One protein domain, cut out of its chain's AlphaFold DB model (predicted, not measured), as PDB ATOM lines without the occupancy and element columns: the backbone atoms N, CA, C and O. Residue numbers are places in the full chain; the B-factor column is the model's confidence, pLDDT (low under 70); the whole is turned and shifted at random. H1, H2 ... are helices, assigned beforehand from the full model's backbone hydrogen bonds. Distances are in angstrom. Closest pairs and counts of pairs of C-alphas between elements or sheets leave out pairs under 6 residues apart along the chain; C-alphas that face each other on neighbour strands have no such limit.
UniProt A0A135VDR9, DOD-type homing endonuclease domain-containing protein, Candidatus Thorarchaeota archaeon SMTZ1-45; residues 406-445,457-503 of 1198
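Overview. This is residues 406 to 445 and 457 to 503 of the 1198 residues of the protein "DOD-type homing endonuclease domain-containing protein" of Candidatus Thorarchaeota archaeon SMTZ1-45 (UniProt A0A135VDR9). One long helix, H5, is the spine, and four shorter helices are set crosswise to it: H4 at its first residues, H2 and H3 farther along, then H1; residues 493 to 503 stick out. The printed part has 87 residues with five named helices, H1 to H5 in order, and no named strand: all helix. It is loose, radius of gyration of the C-alphas 15.1 A, spanning 49 by 26 by 21 A.

Arrangement. Start at H1, residues 406 to 414: it only just touches the hub H5, residues 474 to 503, with 3 pairs of C-alphas within 8 A, the closest Phe 408 and Thr 489, 7.5 A. H2, residues 417 to 430, touches H5 at a steep tilt of 67 degrees, closest C-alphas Lys 424 and Val 484, 6.4 A. H3, residues 434 to 443, touches H4, residues 457 to 465, closest C-alphas Glu 434 and Arg 461, 6.1 A. H4 touches H5 about perpendicular, 79 degrees, closest C-alphas Ala 460 and Val 476, 5.9 A. In H1 to H5 every O i to N i+4 pair is within hydrogen-bond range.

Along the chain. Find C-alpha 406, where H1 begins, at (-17.567, -1.846, 43.832). H5 runs 43.3 A to C-alpha 503 at (5.513, -10.643, 45.050).

Size, cuts and confidence. Residues 446 to 456 are not printed; C-alphas 445 and 457 are 12.9 A apart. Of the links printed whole none is long. No printed residue is under 70 in pLDDT.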
ATOM      1  N   ARG A 406     -17.814  -3.270  44.136       86.19
ATOM      2  CA  ARG A 406     -17.567  -1.846  43.832       86.19
ATOM      3  C   ARG A 406     -16.195  -1.667  43.177       86.19
ATOM      4  O   ARG A 406     -16.163  -1.217  42.035       86.19
ATOM      5  N   ARG A 407     -15.116  -2.132  43.813       84.31
ATOM      6  CA  ARG A 407     -13.743  -2.104  43.267       84.31
ATOM      7  C   ARG A 407     -13.642  -2.768  41.893       84.31
ATOM      8  O   ARG A 407     -13.000  -2.244  40.990       84.31
ATOM      9  N   PHE A 408     -14.334  -3.889  41.685       87.44
ATOM     10  CA  PHE A 408     -14.345  -4.599  40.403       87.44
ATOM     11  C   PHE A 408     -15.072  -3.797  39.309       87.44
ATOM     12  O   PHE A 408     -14.654  -3.841  38.152       87.44
ATOM     13  N   ARG A 409     -16.111  -3.021  39.653       87.62
ATOM     14  CA  ARG A 409     -16.770  -2.077  38.731       87.62
ATOM     15  C   ARG A 409     -15.922  -0.828  38.469       87.62
ATOM     16  O   ARG A 409     -15.936  -0.335  37.345       87.62
ATOM     17  N   GLU A 410     -15.171  -0.354  39.461       88.62
ATOM     18  CA  GLU A 410     -14.212   0.752  39.325       88.62
ATOM     19  C   GLU A 410     -13.082   0.362  38.353       88.62
ATOM     20  O   GLU A 410     -12.931   1.018  37.320       88.62
ATOM     21  N   LEU A 411     -12.417  -0.783  38.567       91.38
ATOM     22  CA  LEU A 411     -11.436  -1.358  37.629       91.38
ATOM     23  C   LEU A 411     -12.019  -1.546  36.216       91.38
ATOM     24  O   LEU A 411     -11.395  -1.165  35.226       91.38
ATOM     25  N   PHE A 412     -13.242  -2.080  36.096       94.06
ATOM     26  CA  PHE A 412     -13.894  -2.248  34.789       94.06
ATOM     27  C   PHE A 412     -14.206  -0.907  34.106       94.06
ATOM     28  O   PHE A 412     -14.303  -0.839  32.881       94.06
ATOM     29  N   SER A 413     -14.371   0.174  34.874       92.00
ATOM     30  CA  SER A 413     -14.628   1.511  34.335       92.00
ATOM     31  C   SER A 413     -13.374   2.200  33.779       92.00
ATOM     32  O   SER A 413     -13.516   3.011  32.860       92.00
ATOM     33  N   GLU A 414     -12.180   1.834  34.268       93.38
ATOM     34  CA  GLU A 414     -10.879   2.324  33.778       93.38
ATOM     35  C   GLU A 414     -10.431   1.696  32.448       93.38
ATOM     36  O   GLU A 414      -9.608   2.280  31.740       93.38
ATOM     37  N   LEU A 415     -10.978   0.536  32.071       93.25
ATOM     38  CA  LEU A 415     -10.786  -0.022  30.729       93.25
ATOM     39  C   LEU A 415     -11.341   0.930  29.663       93.25
ATOM     40  O   LEU A 415     -12.426   1.497  29.817       93.25
ATOM     41  N   SER A 416     -10.665   1.058  28.525       94.94
ATOM     42  CA  SER A 416     -11.200   1.797  27.379       94.94
ATOM     43  C   SER A 416     -12.521   1.196  26.873       94.94
ATOM     44  O   SER A 416     -12.879   0.049  27.162       94.94
ATOM     45  N   GLU A 417     -13.280   1.980  26.107       93.75
ATOM     46  CA  GLU A 417     -14.512   1.492  25.480       93.75
ATOM     47  C   GLU A 417     -14.223   0.353  24.484       93.75
ATOM     48  O   GLU A 417     -14.972  -0.623  24.439       93.75
ATOM     49  N   GLU A 418     -13.084   0.409  23.779       93.19
ATOM     50  CA  GLU A 418     -12.608  -0.683  22.925       93.19
ATOM     51  C   GLU A 418     -12.347  -1.971  23.711       93.19
ATOM     52  O   GLU A 418     -12.820  -3.029  23.310       93.19
ATOM     53  N   GLU A 419     -11.614  -1.911  24.824       93.00
ATOM     54  CA  GLU A 419     -11.304  -3.091  25.645       93.00
ATOM     55  C   GLU A 419     -12.575  -3.718  26.235       93.00
ATOM     56  O   GLU A 419     -12.754  -4.938  26.187       93.00
ATOM     57  N   ARG A 420     -13.511  -2.884  26.709       95.06
ATOM     58  CA  ARG A 420     -14.814  -3.348  27.204       95.06
ATOM     59  C   ARG A 420     -15.667  -3.981  26.111       95.06
ATOM     60  O   ARG A 420     -16.322  -4.985  26.379       95.06
ATOM     61  N   GLU A 421     -15.700  -3.421  24.903       94.31
ATOM     62  CA  GLU A 421     -16.421  -4.034  23.783       94.31
ATOM     63  C   GLU A 421     -15.715  -5.281  23.234       94.31
ATOM     64  O   GLU A 421     -16.414  -6.218  22.865       94.31
ATOM     65  N   ARG A 422     -14.378  -5.387  23.283       92.19
ATOM     66  CA  ARG A 422     -13.652  -6.633  22.956       92.19
ATOM     67  C   ARG A 422     -14.047  -7.780  23.892       92.19
ATOM     68  O   ARG A 422     -14.431  -8.836  23.396       92.19
ATOM     69  N   LEU A 423     -14.042  -7.570  25.215       92.56
ATOM     70  CA  LEU A 423     -14.470  -8.601  26.179       92.56
ATOM     71  C   LEU A 423     -15.943  -8.995  25.975       92.56
ATOM     72  O   LEU A 423     -16.278 -10.179  25.931       92.56
ATOM     73  N   LYS A 424     -16.830  -8.008  25.783       94.50
ATOM     74  CA  LYS A 424     -18.241  -8.273  25.462       94.50
ATOM     75  C   LYS A 424     -18.393  -9.034  24.146       94.50
ATOM     76  O   LYS A 424     -19.273  -9.883  24.067       94.50
ATOM     77  N   GLU A 425     -17.588  -8.757  23.122       94.06
ATOM     78  CA  GLU A 425     -17.696  -9.421  21.819       94.06
ATOM     79  C   GLU A 425     -17.203 -10.869  21.857       94.06
ATOM     80  O   GLU A 425     -17.883 -11.733  21.307       94.06
ATOM     81  N   ILE A 426     -16.127 -11.167  22.599       92.62
ATOM     82  CA  ILE A 426     -15.718 -12.548  22.917       92.62
ATOM     83  C   ILE A 426     -16.917 -13.315  23.498       92.62
ATOM     84  O   ILE A 426     -17.332 -14.340  22.956       92.62
ATOM     85  N   ILE A 427     -17.565 -12.764  24.525       93.50
ATOM     86  CA  ILE A 427     -18.671 -13.418  25.243       93.50
ATOM     87  C   ILE A 427     -19.963 -13.485  24.404       93.50
ATOM     88  O   ILE A 427     -20.647 -14.511  24.389       93.50
ATOM     89  N   ARG A 428     -20.270 -12.454  23.603       93.56
ATOM     90  CA  ARG A 428     -21.340 -12.494  22.585       93.56
ATOM     91  C   ARG A 428     -21.074 -13.550  21.517       93.56
ATOM     92  O   ARG A 428     -22.038 -14.084  20.959       93.56
ATOM     93  N   SER A 429     -19.809 -13.833  21.199       91.75
ATOM     94  CA  SER A 429     -19.428 -14.820  20.188       91.75
ATOM     95  C   SER A 429     -19.665 -16.255  20.660       91.75
ATOM     96  O   SER A 429     -20.072 -17.069  19.833       91.75
ATOM     97  N   ARG A 430     -19.505 -16.542  21.966       91.12
ATOM     98  CA  ARG A 430     -19.689 -17.881  22.561       91.12
ATOM     99  C   ARG A 430     -21.103 -18.435  22.361       91.12
ATOM    100  O   ARG A 430     -21.238 -19.595  22.012       91.12
ATOM    101  N   LEU A 431     -22.137 -17.595  22.476       93.94
ATOM    102  CA  LEU A 431     -23.537 -17.963  22.213       93.94
ATOM    103  C   LEU A 431     -23.802 -18.131  20.702       93.94
ATOM    104  O   LEU A 431     -24.132 -17.156  20.026       93.94
ATOM    105  N   LYS A 432     -23.655 -19.332  20.145       93.00
ATOM    106  CA  LYS A 432     -23.830 -19.676  18.716       93.00
ATOM    107  C   LYS A 432     -25.098 -20.506  18.469       93.00
ATOM    108  O   LYS A 432     -25.759 -20.286  17.453       93.00
ATOM    109  N   SER A 433     -25.442 -21.414  19.381       96.06
ATOM    110  CA  SER A 433     -26.535 -22.393  19.281       96.06
ATOM    111  C   SER A 433     -27.606 -22.225  20.381       96.06
ATOM    112  O   SER A 433     -27.469 -21.388  21.278       96.06
ATOM    113  N   GLU A 434     -28.708 -22.990  20.306       95.81
ATOM    114  CA  GLU A 434     -29.691 -23.057  21.408       95.81
ATOM    115  C   GLU A 434     -29.173 -23.877  22.604       95.81
ATOM    116  O   GLU A 434     -29.614 -23.640  23.725       95.81
ATOM    117  N   GLU A 435     -28.203 -24.771  22.395       95.75
ATOM    118  CA  GLU A 435     -27.551 -25.546  23.458       95.75
ATOM    119  C   GLU A 435     -26.673 -24.616  24.310       95.75
ATOM    120  O   GLU A 435     -26.820 -24.586  25.528       95.75
ATOM    121  N   ASP A 436     -25.890 -23.730  23.682       94.81
ATOM    122  CA  ASP A 436     -25.073 -22.714  24.367       94.81
ATOM    123  C   ASP A 436     -25.945 -21.728  25.177       94.81
ATOM    124  O   ASP A 436     -25.530 -21.203  26.214       94.81
ATOM    125  N   LEU A 437     -27.176 -21.458  24.716       95.50
ATOM    126  CA  LEU A 437     -28.151 -20.650  25.460       95.50
ATOM    127  C   LEU A 437     -28.613 -21.373  26.729       95.50
ATOM    128  O   LEU A 437     -28.781 -20.743  27.773       95.50
ATOM    129  N   GLU A 438     -28.844 -22.679  26.631       95.06
ATOM    130  CA  GLU A 438     -29.301 -23.513  27.741       95.06
ATOM    131  C   GLU A 438     -28.170 -23.798  28.735       95.06
ATOM    132  O   GLU A 438     -28.419 -23.808  29.941       95.06
ATOM    133  N   GLU A 439     -26.924 -23.871  28.266       95.31
ATOM    134  CA  GLU A 439     -25.733 -23.944  29.107       95.31
ATOM    135  C   GLU A 439     -25.501 -22.641  29.896       95.31
ATOM    136  O   GLU A 439     -25.351 -22.675  31.118       95.31
ATOM    137  N   LEU A 440     -25.581 -21.467  29.250       94.00
ATOM    138  CA  LEU A 440     -25.539 -20.168  29.948       94.00
ATOM    139  C   LEU A 440     -26.665 -20.032  30.989       94.00
ATOM    140  O   LEU A 440     -26.469 -19.463  32.062       94.00
ATOM    141  N   ILE A 441     -27.841 -20.596  30.713       95.31
ATOM    142  CA  ILE A 441     -28.981 -20.652  31.641       95.31
ATOM    143  C   ILE A 441     -28.778 -21.678  32.771       95.31
ATOM    144  O   ILE A 441     -29.354 -21.525  33.853       95.31
ATOM    145  N   ALA A 442     -27.988 -22.731  32.554       93.56
ATOM    146  CA  ALA A 442     -27.582 -23.666  33.598       93.56
ATOM    147  C   ALA A 442     -26.557 -23.024  34.546       93.56
ATOM    148  O   ALA A 442     -26.735 -23.111  35.760       93.56
ATOM    149  N   ARG A 443     -25.571 -22.300  33.993       91.69
ATOM    150  CA  ARG A 443     -24.562 -21.517  34.731       91.69
ATOM    151  C   ARG A 443     -25.183 -20.412  35.604       91.69
ATOM    152  O   ARG A 443     -24.690 -20.163  36.698       91.69
ATOM    153  N   HIS A 444     -26.284 -19.787  35.161       92.38
ATOM    154  CA  HIS A 444     -26.941 -18.654  35.844       92.38
ATOM    155  C   HIS A 444     -28.383 -18.962  36.313       92.38
ATOM    156  O   HIS A 444     -29.352 -18.411  35.777       92.38
ATOM    157  N   PRO A 445     -28.579 -19.826  37.332       89.56
ATOM    158  CA  PRO A 445     -29.907 -20.298  37.741       89.56
ATOM    159  C   PRO A 445     -30.818 -19.202  38.318       89.56
ATOM    160  O   PRO A 445     -32.039 -19.316  38.208       89.56
ATOM    161  N   LEU A 457     -37.363 -16.703  27.548       95.81
ATOM    162  CA  LEU A 457     -36.689 -17.876  26.979       95.81
ATOM    163  C   LEU A 457     -37.123 -18.153  25.538       95.81
ATOM    164  O   LEU A 457     -36.282 -18.413  24.680       95.81
ATOM    165  N   LYS A 458     -38.426 -18.068  25.254       95.88
ATOM    166  CA  LYS A 458     -38.977 -18.237  23.903       95.88
ATOM    167  C   LYS A 458     -38.438 -17.180  22.937       95.88
ATOM    168  O   LYS A 458     -38.096 -17.512  21.799       95.88
ATOM    169  N   ASP A 459     -38.311 -15.938  23.393       94.31
ATOM    170  CA  ASP A 459     -37.767 -14.838  22.595       94.31
ATOM    171  C   ASP A 459     -36.248 -14.980  22.388       94.31
ATOM    172  O   ASP A 459     -35.761 -14.786  21.275       94.31
ATOM    173  N   ALA A 460     -35.500 -15.404  23.415       95.50
ATOM    174  CA  ALA A 460     -34.068 -15.708  23.320       95.50
ATOM    175  C   ALA A 460     -33.765 -16.847  22.329       95.50
ATOM    176  O   ALA A 460     -32.982 -16.655  21.400       95.50
ATOM    177  N   ARG A 461     -34.455 -17.987  22.466       96.06
ATOM    178  CA  ARG A 461     -34.404 -19.121  21.525       96.06
ATOM    179  C   ARG A 461     -34.712 -18.674  20.084       96.06
ATOM    180  O   ARG A 461     -33.979 -18.981  19.144       96.06
ATOM    181  N   SER A 462     -35.735 -17.832  19.907       92.81
ATOM    182  CA  SER A 462     -36.094 -17.265  18.594       92.81
ATOM    183  C   SER A 462     -35.011 -16.348  18.001       92.81
ATOM    184  O   SER A 462     -34.775 -16.386  16.795       92.81
ATOM    185  N   PHE A 463     -34.324 -15.548  18.822       95.31
ATOM    186  CA  PHE A 463     -33.212 -14.685  18.395       95.31
ATOM    187  C   PHE A 463     -31.964 -15.480  17.984       95.31
ATOM    188  O   PHE A 463     -31.336 -15.158  16.971       95.31
ATOM    189  N   VAL A 464     -31.639 -16.543  18.725       95.00
ATOM    190  CA  VAL A 464     -30.545 -17.469  18.394       95.00
ATOM    191  C   VAL A 464     -30.824 -18.167  17.058       95.00
ATOM    192  O   VAL A 464     -30.036 -18.020  16.121       95.00
ATOM    193  N   ARG A 465     -31.998 -18.799  16.897       93.44
ATOM    194  CA  ARG A 465     -32.447 -19.367  15.607       93.44
ATOM    195  C   ARG A 465     -32.506 -18.345  14.471       93.44
ATOM    196  O   ARG A 465     -32.277 -18.691  13.315       93.44
ATOM    197  N   GLY A 466     -32.774 -17.080  14.787       90.69
ATOM    198  CA  GLY A 466     -32.729 -15.958  13.849       90.69
ATOM    199  C   GLY A 466     -31.324 -15.567  13.369       90.69
ATOM    200  O   GLY A 466     -31.203 -14.578  12.645       90.69
ATOM    201  N   MET A 467     -30.267 -16.295  13.757       83.31
ATOM    202  CA  MET A 467     -28.859 -15.939  13.528       83.31
ATOM    203  C   MET A 467     -28.527 -14.535  14.064       83.31
ATOM    204  O   MET A 467     -27.920 -13.724  13.366       83.31
ATOM    205  N   LYS A 468     -28.985 -14.230  15.289       83.12
ATOM    206  CA  LYS A 468     -28.788 -12.945  15.992       83.12
ATOM    207  C   LYS A 468     -29.329 -11.707  15.248       83.12
ATOM    208  O   LYS A 468     -28.915 -10.582  15.524       83.12
ATOM    209  N   LYS A 469     -30.258 -11.872  14.299       81.06
ATOM    210  CA  LYS A 469     -30.833 -10.754  13.528       81.06
ATOM    211  C   LYS A 469     -31.868  -9.982  14.348       81.06
ATOM    212  O   LYS A 469     -32.950 -10.491  14.625       81.06
ATOM    213  N   GLY A 470     -31.556  -8.723  14.655       89.44
ATOM    214  CA  GLY A 470     -32.422  -7.799  15.394       89.44
ATOM    215  C   GLY A 470     -31.822  -7.382  16.743       89.44
ATOM    216  O   GLY A 470     -30.684  -7.734  17.044       89.44
ATOM    217  N   PRO A 471     -32.554  -6.611  17.566       91.94
ATOM    218  CA  PRO A 471     -32.112  -6.280  18.915       91.94
ATOM    219  C   PRO A 471     -32.145  -7.524  19.816       91.94
ATOM    220  O   PRO A 471     -33.129  -8.263  19.827       91.94
ATOM    221  N   ALA A 472     -31.092  -7.732  20.610       94.12
ATOM    222  CA  ALA A 472     -31.009  -8.869  21.523       94.12
ATOM    223  C   ALA A 472     -32.158  -8.852  22.566       94.12
ATOM    224  O   ALA A 472     -32.377  -7.821  23.225       94.12
ATOM    225  N   PRO A 473     -32.889  -9.970  22.760       95.12
ATOM    226  CA  PRO A 473     -33.927 -10.093  23.781       95.12
ATOM    227  C   PRO A 473     -33.418  -9.772  25.186       95.12
ATOM    228  O   PRO A 473     -32.228  -9.901  25.475       95.12
ATOM    229  N   LYS A 474     -34.334  -9.374  26.079       93.69
ATOM    230  CA  LYS A 474     -34.012  -8.985  27.463       93.69
ATOM    231  C   LYS A 474     -33.185 -10.065  28.178       93.69
ATOM    232  O   LYS A 474     -32.139  -9.739  28.720       93.69
ATOM    233  N   LEU A 475     -33.581 -11.334  28.051       94.12
ATOM    234  CA  LEU A 475     -32.866 -12.481  28.621       94.12
ATOM    235  C   LEU A 475     -31.433 -12.643  28.090       94.12
ATOM    236  O   LEU A 475     -30.521 -12.900  28.861       94.12
ATOM    237  N   VAL A 476     -31.219 -12.469  26.782       94.94
ATOM    238  CA  VAL A 476     -29.881 -12.593  26.174       94.94
ATOM    239  C   VAL A 476     -28.963 -11.470  26.665       94.94
ATOM    240  O   VAL A 476     -27.791 -11.707  26.929       94.94
ATOM    241  N   ARG A 477     -29.503 -10.259  26.858       95.00
ATOM    242  CA  ARG A 477     -28.762  -9.136  27.454       95.00
ATOM    243  C   ARG A 477     -28.482  -9.327  28.946       95.00
ATOM    244  O   ARG A 477     -27.396  -8.968  29.382       95.00
ATOM    245  N   GLU A 478     -29.420  -9.898  29.702       93.31
ATOM    246  CA  GLU A 478     -29.223 -10.273  31.111       93.31
ATOM    247  C   GLU A 478     -28.107 -11.332  31.244       93.31
ATOM    248  O   GLU A 478     -27.169 -11.132  32.008       93.31
ATOM    249  N   LEU A 479     -28.138 -12.401  30.436       93.81
ATOM    250  CA  LEU A 479     -27.113 -13.458  30.440       93.81
ATOM    251  C   LEU A 479     -25.734 -12.963  29.976       93.81
ATOM    252  O   LEU A 479     -24.731 -13.294  30.601       93.81
ATOM    253  N   TRP A 480     -25.658 -12.141  28.922       95.62
ATOM    254  CA  TRP A 480     -24.384 -11.544  28.496       95.62
ATOM    255  C   TRP A 480     -23.794 -10.595  29.543       95.62
ATOM    256  O   TRP A 480     -22.575 -10.526  29.652       95.62
ATOM    257  N   ALA A 481     -24.614  -9.877  30.317       93.50
ATOM    258  CA  ALA A 481     -24.110  -9.039  31.405       93.50
ATOM    259  C   ALA A 481     -23.511  -9.885  32.544       93.50
ATOM    260  O   ALA A 481     -22.415  -9.580  33.006       93.50
ATOM    261  N   LEU A 482     -24.189 -10.969  32.935       92.25
ATOM    262  CA  LEU A 482     -23.721 -11.881  33.985       92.25
ATOM    263  C   LEU A 482     -22.450 -12.646  33.588       92.25
ATOM    264  O   LEU A 482     -21.540 -12.772  34.401       92.25
ATOM    265  N   GLU A 483     -22.342 -13.118  32.342       94.31
ATOM    266  CA  GLU A 483     -21.122 -13.803  31.889       94.31
ATOM    267  C   GLU A 483     -19.955 -12.811  31.691       94.31
ATOM    268  O   GLU A 483     -18.814 -13.166  31.966       94.31
ATOM    269  N   VAL A 484     -20.217 -11.541  31.334       94.50
ATOM    270  CA  VAL A 484     -19.199 -10.466  31.379       94.50
ATOM    271  C   VAL A 484     -18.714 -10.215  32.808       94.50
ATOM    272  O   VAL A 484     -17.509 -10.115  33.011       94.50
ATOM    273  N   GLU A 485     -19.607 -10.151  33.801       92.62
ATOM    274  CA  GLU A 485     -19.234  -9.984  35.215       92.62
ATOM    275  C   GLU A 485     -18.436 -11.191  35.746       92.62
ATOM    276  O   GLU A 485     -17.436 -11.015  36.448       92.62
ATOM    277  N   ARG A 486     -18.809 -12.415  35.346       92.38
ATOM    278  CA  ARG A 486     -18.118 -13.665  35.703       92.38
ATOM    279  C   ARG A 486     -16.715 -13.762  35.100       92.38
ATOM    280  O   ARG A 486     -15.755 -14.001  35.826       92.38
ATOM    281  N   GLU A 487     -16.576 -13.567  33.792       93.31
ATOM    282  CA  GLU A 487     -15.279 -13.659  33.110       93.31
ATOM    283  C   GLU A 487     -14.351 -12.511  33.526       93.31
ATOM    284  O   GLU A 487     -13.158 -12.721  33.728       93.31
ATOM    285  N   TRP A 488     -14.899 -11.315  33.766       94.56
ATOM    286  CA  TRP A 488     -14.159 -10.215  34.385       94.56
ATOM    287  C   TRP A 488     -13.626 -10.587  35.775       94.56
ATOM    288  O   TRP A 488     -12.449 -10.374  36.065       94.56
ATOM    289  N   THR A 489     -14.468 -11.207  36.607       91.19
ATOM    290  CA  THR A 489     -14.089 -11.693  37.944       91.19
ATOM    291  C   THR A 489     -12.947 -12.710  37.872       91.19
ATOM    292  O   THR A 489     -12.005 -12.605  38.661       91.19
ATOM    293  N   LYS A 490     -12.963 -13.636  36.898       92.00
ATOM    294  CA  LYS A 490     -11.837 -14.555  36.661       92.00
ATOM    295  C   LYS A 490     -10.550 -13.816  36.281       92.00
ATOM    296  O   LYS A 490      -9.512 -14.092  36.872       92.00
ATOM    297  N   VAL A 491     -10.600 -12.895  35.311       93.94
ATOM    298  CA  VAL A 491      -9.402 -12.175  34.829       93.94
ATOM    299  C   VAL A 491      -8.770 -11.360  35.957       93.94
ATOM    300  O   VAL A 491      -7.563 -11.449  36.154       93.94
ATOM    301  N   VAL A 492      -9.570 -10.645  36.756       92.75
ATOM    302  CA  VAL A 492      -9.070  -9.923  37.939       92.75
ATOM    303  C   VAL A 492      -8.486 -10.891  38.980       92.75
ATOM    304  O   VAL A 492      -7.418 -10.622  39.527       92.75
ATOM    305  N   GLY A 493      -9.131 -12.038  39.225       90.00
ATOM    306  CA  GLY A 493      -8.624 -13.073  40.136       90.00
ATOM    307  C   GLY A 493      -7.272 -13.659  39.706       90.00
ATOM    308  O   GLY A 493      -6.360 -13.771  40.527       90.00
ATOM    309  N   GLU A 494      -7.108 -13.965  38.419       90.81
ATOM    310  CA  GLU A 494      -5.842 -14.424  37.837       90.81
ATOM    311  C   GLU A 494      -4.766 -13.328  37.894       90.81
ATOM    312  O   GLU A 494      -3.641 -13.604  38.308       90.81
ATOM    313  N   SER A 495      -5.099 -12.072  37.575       90.69
ATOM    314  CA  SER A 495      -4.177 -10.934  37.712       90.69
ATOM    315  C   SER A 495      -3.679 -10.765  39.156       90.69
ATOM    316  O   SER A 495      -2.481 -10.577  39.379       90.69
ATOM    317  N   ILE A 496      -4.563 -10.907  40.152       87.81
ATOM    318  CA  ILE A 496      -4.198 -10.891  41.580       87.81
ATOM    319  C   ILE A 496      -3.306 -12.094  41.931       87.81
ATOM    320  O   ILE A 496      -2.291 -11.920  42.611       87.81
ATOM    321  N   ARG A 497      -3.618 -13.306  41.443       88.44
ATOM    322  CA  ARG A 497      -2.786 -14.506  41.658       88.44
ATOM    323  C   ARG A 497      -1.376 -14.314  41.098       88.44
ATOM    324  O   ARG A 497      -0.397 -14.530  41.815       88.44
ATOM    325  N   ARG A 498      -1.264 -13.850  39.852       89.31
ATOM    326  CA  ARG A 498       0.006 -13.565  39.173       89.31
ATOM    327  C   ARG A 498       0.801 -12.471  39.891       89.31
ATOM    328  O   ARG A 498       1.993 -12.662  40.131       89.31
ATOM    329  N   SER A 499       0.158 -11.381  40.324       85.38
ATOM    330  CA  SER A 499       0.789 -10.342  41.158       85.38
ATOM    331  C   SER A 499       1.318 -10.914  42.483       85.38
ATOM    332  O   SER A 499       2.480 -10.709  42.847       85.38
ATOM    333  N   PHE A 500       0.524 -11.735  43.177       81.19
ATOM    334  CA  PHE A 500       0.939 -12.380  44.424       81.19
ATOM    335  C   PHE A 500       2.110 -13.359  44.222       81.19
ATOM    336  O   PHE A 500       3.028 -13.412  45.047       81.19
ATOM    337  N   GLU A 501       2.146 -14.091  43.107       83.19
ATOM    338  CA  GLU A 501       3.275 -14.943  42.725       83.19
ATOM    339  C   GLU A 501       4.530 -14.127  42.372       83.19
ATOM    340  O   GLU A 501       5.622 -14.462  42.858       83.19
ATOM    341  N   ARG A 502       4.389 -13.006  41.638       86.06
ATOM    342  CA  ARG A 502       5.459 -12.010  41.432       86.06
ATOM    343  C   ARG A 502       6.006 -11.545  42.786       86.06
ATOM    344  O   ARG A 502       7.204 -11.691  43.039       86.06
ATOM    345  N   PHE A 503       5.147 -11.098  43.704       81.31
ATOM    346  CA  PHE A 503       5.513 -10.643  45.050       81.31
ATOM    347  C   PHE A 503       6.183 -11.735  45.904       81.31
ATOM    348  O   PHE A 503       7.172 -11.471  46.599       81.31
TER     349      PHE A 503